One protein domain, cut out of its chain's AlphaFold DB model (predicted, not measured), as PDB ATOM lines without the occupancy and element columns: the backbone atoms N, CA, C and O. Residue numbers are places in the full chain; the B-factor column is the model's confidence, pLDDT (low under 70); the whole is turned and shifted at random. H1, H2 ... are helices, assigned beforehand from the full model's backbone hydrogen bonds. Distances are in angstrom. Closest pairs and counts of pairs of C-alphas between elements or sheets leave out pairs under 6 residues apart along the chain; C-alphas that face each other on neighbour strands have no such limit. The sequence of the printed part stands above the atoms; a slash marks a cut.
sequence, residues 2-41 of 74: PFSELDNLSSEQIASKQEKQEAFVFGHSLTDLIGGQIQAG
ATOM      1  N   PRO A   2       0.555  32.622 -16.190       86.75
ATOM      2  CA  PRO A   2      -0.191  33.366 -15.186       86.75
ATOM      3  C   PRO A   2       0.769  34.099 -14.235       86.75
ATOM      4  O   PRO A   2       1.828  33.575 -13.892       86.75
ATOM      5  N   PHE A   3       0.395  35.299 -13.809       91.06
ATOM      6  CA  PHE A   3       1.028  36.038 -12.721       91.06
ATOM      7  C   PHE A   3      -0.024  36.328 -11.653       91.06
ATOM      8  O   PHE A   3      -1.124  36.778 -11.973       91.06
ATOM      9  N   SER A   4       0.324  36.092 -10.394       92.88
ATOM     10  CA  SER A   4      -0.482  36.434  -9.228       92.88
ATOM     11  C   SER A   4       0.403  37.223  -8.279       92.88
ATOM     12  O   SER A   4       1.421  36.723  -7.792       92.88
ATOM     13  N   GLU A   5       0.040  38.478  -8.025       93.25
ATOM     14  CA  GLU A   5       0.759  39.295  -7.050       93.25
ATOM     15  C   GLU A   5       0.683  38.674  -5.647       93.25
ATOM     16  O   GLU A   5       1.648  38.754  -4.893       93.25
ATOM     17  N   LEU A   6      -0.408  37.970  -5.326       93.56
ATOM     18  CA  LEU A   6      -0.597  37.307  -4.032       93.56
ATOM     19  C   LEU A   6       0.463  36.241  -3.740       93.56
ATOM     20  O   LEU A   6       0.820  36.051  -2.583       93.56
ATOM     21  N   ASP A   7       1.010  35.598  -4.772       93.44
ATOM     22  CA  ASP A   7       2.037  34.560  -4.615       93.44
ATOM     23  C   ASP A   7       3.384  35.158  -4.166       93.44
ATOM     24  O   ASP A   7       4.283  34.434  -3.741       93.44
ATOM     25  N   ASN A   8       3.530  36.482  -4.278       93.19
ATOM     26  CA  ASN A   8       4.764  37.220  -4.024       93.19
ATOM     27  C   ASN A   8       4.651  38.206  -2.848       93.19
ATOM     28  O   ASN A   8       5.624  38.898  -2.547       93.19
ATOM     29  N   LEU A   9       3.490  38.292  -2.191       95.25
ATOM     30  CA  LEU A   9       3.258  39.180  -1.050       95.25
ATOM     31  C   LEU A   9       3.193  38.392   0.262       95.25
ATOM     32  O   LEU A   9       2.618  37.308   0.328       95.25
ATOM     33  N   SER A  10       3.734  38.970   1.334       96.94
ATOM     34  CA  SER A  10       3.500  38.477   2.691       96.94
ATOM     35  C   SER A  10       2.078  38.801   3.158       96.94
ATOM     36  O   SER A  10       1.420  39.713   2.647       96.94
ATOM     37  N   SER A  11       1.612  38.097   4.188       96.12
ATOM     38  CA  SER A  11       0.309  38.342   4.817       96.12
ATOM     39  C   SER A  11       0.146  39.794   5.287       96.12
ATOM     40  O   SER A  11      -0.923  40.381   5.131       96.12
ATOM     41  N   GLU A  12       1.211  40.403   5.814       97.25
ATOM     42  CA  GLU A  12       1.218  41.802   6.253       97.25
ATOM     43  C   GLU A  12       1.088  42.767   5.067       97.25
ATOM     44  O   GLU A  12       0.376  43.769   5.153       97.25
ATOM     45  N   GLN A  13       1.740  42.464   3.939       96.88
ATOM     46  CA  GLN A  13       1.644  43.276   2.724       96.88
ATOM     47  C   GLN A  13       0.249  43.189   2.095       96.88
ATOM     48  O   GLN A  13      -0.292  44.210   1.668       96.88
ATOM     49  N   ILE A  14      -0.360  41.998   2.089       96.94
ATOM     50  CA  ILE A  14      -1.745  41.795   1.643       96.94
ATOM     51  C   ILE A  14      -2.703  42.614   2.515       96.94
ATOM     52  O   ILE A  14      -3.513  43.369   1.976       96.94
ATOM     53  N   ALA A  15      -2.580  42.519   3.843       96.94
ATOM     54  CA  ALA A  15      -3.419  43.272   4.775       96.94
ATOM     55  C   ALA A  15      -3.269  44.791   4.586       96.94
ATOM     56  O   ALA A  15      -4.265  45.508   4.522       96.94
ATOM     57  N   SER A  16      -2.036  45.283   4.412       97.44
ATOM     58  CA  SER A  16      -1.785  46.708   4.170       97.44
ATOM     59  C   SER A  16      -2.402  47.200   2.857       97.44
ATOM     60  O   SER A  16      -2.990  48.281   2.828       97.44
ATOM     61  N   LYS A  17      -2.316  46.417   1.772       97.06
ATOM     62  CA  LYS A  17      -2.980  46.750   0.499       97.06
ATOM     63  C   LYS A  17      -4.499  46.796   0.638       97.06
ATOM     64  O   LYS A  17      -5.130  47.715   0.121       97.06
ATOM     65  N   GLN A  18      -5.076  45.828   1.351       96.62
ATOM     66  CA  GLN A  18      -6.517  45.773   1.605       96.62
ATOM     67  C   GLN A  18      -6.999  46.985   2.408       96.62
ATOM     68  O   GLN A  18      -7.992  47.602   2.026       96.62
ATOM     69  N   GLU A  19      -6.278  47.367   3.468       97.75
ATOM     70  CA  GLU A  19      -6.579  48.561   4.270       97.75
ATOM     71  C   GLU A  19      -6.550  49.842   3.422       97.75
ATOM     72  O   GLU A  19      -7.411  50.708   3.565       97.75
ATOM     73  N   LYS A  20      -5.602  49.935   2.482       97.56
ATOM     74  CA  LYS A  20      -5.463  51.070   1.556       97.56
ATOM     75  C   LYS A  20      -6.402  51.023   0.347       97.56
ATOM     76  O   LYS A  20      -6.371  51.944  -0.463       97.56
ATOM     77  N   GLN A  21      -7.217  49.974   0.208       96.19
ATOM     78  CA  GLN A  21      -8.080  49.735  -0.958       96.19
ATOM     79  C   GLN A  21      -7.314  49.726  -2.295       96.19
ATOM     80  O   GLN A  21      -7.825  50.152  -3.333       96.19
ATOM     81  N   GLU A  22      -6.076  49.237  -2.280       96.06
ATOM     82  CA  GLU A  22      -5.259  49.102  -3.482       96.06
ATOM     83  C   GLU A  22      -5.630  47.829  -4.254       96.06
ATOM     84  O   GLU A  22      -5.917  46.779  -3.674       96.06
ATOM     85  N   ALA A  23      -5.594  47.904  -5.585       93.50
ATOM     86  CA  ALA A  23      -5.841  46.745  -6.431       93.50
ATOM     87  C   ALA A  23      -4.683  45.734  -6.357       93.50
ATOM     88  O   ALA A  23      -3.501  46.099  -6.275       93.50
ATOM     89  N   PHE A  24      -5.035  44.452  -6.455       94.81
ATOM     90  CA  PHE A  24      -4.078  43.381  -6.706       94.81
ATOM     91  C   PHE A  24      -3.908  43.167  -8.205       94.81
ATOM     92  O   PHE A  24      -4.877  43.216  -8.964       94.81
ATOM     93  N   VAL A  25      -2.671  42.931  -8.625       92.19
ATOM     94  CA  VAL A  25      -2.338  42.733 -10.035       92.19
ATOM     95  C   VAL A  25      -2.288  41.244 -10.356       92.19
ATOM     96  O   VAL A  25      -1.563  40.472  -9.730       92.19
ATOM     97  N   PHE A  26      -3.022  40.850 -11.391       92.06
ATOM     98  CA  PHE A  26      -2.979  39.506 -11.951       92.06
ATOM     99  C   PHE A  26      -2.655  39.600 -13.440       92.06
ATOM    100  O   PHE A  26      -3.168  40.467 -14.144       92.06
ATOM    101  N   GLY A  27      -1.780  38.720 -13.912       90.44
ATOM    102  CA  GLY A  27      -1.421  38.598 -15.319       90.44
ATOM    103  C   GLY A  27      -1.946  37.288 -15.879       90.44
ATOM    104  O   GLY A  27      -1.793  36.235 -15.266       90.44
ATOM    105  N   HIS A  28      -2.542  37.341 -17.061       89.12
ATOM    106  CA  HIS A  28      -3.080  36.176 -17.752       89.12
ATOM    107  C   HIS A  28      -2.752  36.274 -19.240       89.12
ATOM    108  O   HIS A  28      -2.623  37.373 -19.781       89.12
ATOM    109  N   SER A  29      -2.646  35.133 -19.923       92.75
ATOM    110  CA  SER A  29      -2.674  35.160 -21.387       92.75
ATOM    111  C   SER A  29      -4.098  35.437 -21.882       92.75
ATOM    112  O   SER A  29      -5.070  35.153 -21.180       92.75
ATOM    113  N   LEU A  30      -4.248  35.938 -23.113       92.94
ATOM    114  CA  LEU A  30      -5.577  36.074 -23.728       92.94
ATOM    115  C   LEU A  30      -6.272  34.718 -23.898       92.94
ATOM    116  O   LEU A  30      -7.492  34.640 -23.787       92.94
ATOM    117  N   THR A  31      -5.501  33.648 -24.105       95.00
ATOM    118  CA  THR A  31      -6.021  32.277 -24.121       95.00
ATOM    119  C   THR A  31      -6.646  31.910 -22.780       95.00
ATOM    120  O   THR A  31      -7.732  31.343 -22.759       95.00
ATOM    121  N   ASP A  32      -6.015  32.281 -21.665       94.00
ATOM    122  CA  ASP A  32      -6.567  32.015 -20.335       94.00
ATOM    123  C   ASP A  32      -7.789  32.909 -20.053       94.00
ATOM    124  O   ASP A  32      -8.807  32.418 -19.570       94.00
ATOM    125  N   LEU A  33      -7.736  34.202 -20.406       93.50
ATOM    126  CA  LEU A  33      -8.834  35.150 -20.160       93.50
ATOM    127  C   LEU A  33     -10.067  34.878 -21.022       93.50
ATOM    128  O   LEU A  33     -11.171  34.723 -20.506       93.50
ATOM    129  N   ILE A  34      -9.903  34.867 -22.342       95.75
ATOM    130  CA  ILE A  34     -11.012  34.744 -23.294       95.75
ATOM    131  C   ILE A  34     -11.354  33.268 -23.492       95.75
ATOM    132  O   ILE A  34     -12.524  32.886 -23.440       95.75
ATOM    133  N   GLY A  35     -10.342  32.414 -23.659       96.06
ATOM    134  CA  GLY A  35     -10.550  30.974 -23.807       96.06
ATOM    135  C   GLY A  35     -11.148  30.336 -22.554       96.06
ATOM    136  O   GLY A  35     -12.027  29.486 -22.683       96.06
ATOM    137  N   GLY A  36     -10.776  30.796 -21.354       95.88
ATOM    138  CA  GLY A  36     -11.391  30.347 -20.102       95.88
ATOM    139  C   GLY A  36     -12.887  30.673 -20.013       95.88
ATOM    140  O   GLY A  36     -13.679  29.820 -19.608       95.88
ATOM    141  N   GLN A  37     -13.305  31.861 -20.469       96.81
ATOM    142  CA  GLN A  37     -14.727  32.224 -20.553       96.81
ATOM    143  C   GLN A  37     -15.488  31.282 -21.501       96.81
ATOM    144  O   GLN A  37     -16.549  30.764 -21.144       96.81
ATOM    145  N   ILE A  38     -14.918  31.002 -22.676       96.94
ATOM    146  CA  ILE A  38     -15.507  30.089 -23.667       96.94
ATOM    147  C   ILE A  38     -15.616  28.669 -23.102       96.94
ATOM    148  O   ILE A  38     -16.673  28.043 -23.189       96.94
ATOM    149  N   GLN A  39     -14.555  28.167 -22.469       97.12
ATOM    150  CA  GLN A  39     -14.541  26.837 -21.860       97.12
ATOM    151  C   GLN A  39     -15.583  26.699 -20.740       97.12
ATOM    152  O   GLN A  39     -16.194  25.643 -20.592       97.12
ATOM    153  N   ALA A  40     -15.837  27.771 -19.984       96.88
ATOM    154  CA  ALA A  40     -16.882  27.822 -18.962       96.88
ATOM    155  C   ALA A  40     -18.322  27.884 -19.533       96.88
ATOM    156  O   ALA A  40     -19.298  27.916 -18.768       96.88
ATOM    157  N   GLY A  41     -18.465  27.886 -20.864       97.25
ATOM    158  CA  GLY A  41     -19.737  27.870 -21.583       97.25
ATOM    159  C   GLY A  41     -20.323  29.254 -21.860       97.25
ATOM    160  O   GLY A  41     -21.503  29.347 -22.191       97.25
TER     161      GLY A  41
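What this domain is: This is residues 2 to 41 of the 74 residues of an uncharacterized protein of Providencia alcalifaciens (UniProt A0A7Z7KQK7). The model is a long, open shape with two separate helical ends: H2, with the short H1 near it, makes one end, and H3 makes the other, with a stretched link, residues 20 to 29, running between them. Along the way residues 26 to 27 of that link pair side by side with residues 3 to 4, and residues 33 to 41, of which 33 to 39 belong to H3, stick out at the far end. The printed part has 40 residues with three named helices, in the order H1, H2, H3, and no named strand; the class is all helix. The whole is only just extended, close to loose, with a radius of gyration of the C-alphas of 13.5 A, and its C-alphas span 36 by 17 by 13 A.

How they stand to each other: From the first printed residue, Pro 2, the backbone passes residues 3 to 4, which pair antiparallel with residues 26 to 27, a pairing too short to be named as strands. H1, residues 5 to 8, follows, and a tight link of 2 residues joins it to H2, residues 11 to 19. H1 and H2 are close but not clearly touching: their closest C-alphas, those of Leu 6 and Ile 14, are 7.3 A apart, and their centres are 11.5 A apart. A short link of 10 residues joins H2 to H3, residues 30 to 39. H3 is apart from H2 and from H1. In H2 each O i to N i+4 pair is within hydrogen-bond range, in H3 5 of 6 are, and H1 is too short for such a pair.

Where its parts are: H1, Glu 5 to Asn 8, begins with C-alpha 5 at (0.759, 39.295, -7.050) and measures 5.4 A from first to last C-alpha. H2, Ser 11 to Glu 19, begins with C-alpha 11 at (0.309, 38.342, 4.817) and measures 12.3 A. H3, Leu 30 to Gln 39, is the longest helix by residues; it measures 13.0 A and ends with C-alpha 39 at (-14.541, 26.837, -21.860).

The domain as a whole: The outline is a rod, and the two C-alphas farthest apart, those of Glu 12 and Gly 41, are 37.5 A apart. Residues 33 to 41 stand free; without them the body of 31 residues spans 33 by 17 by 7 A. The printed part has no cut, and neither of the two links is long. The mean pLDDT of the printed part is 94.8, and no printed residue is under 70.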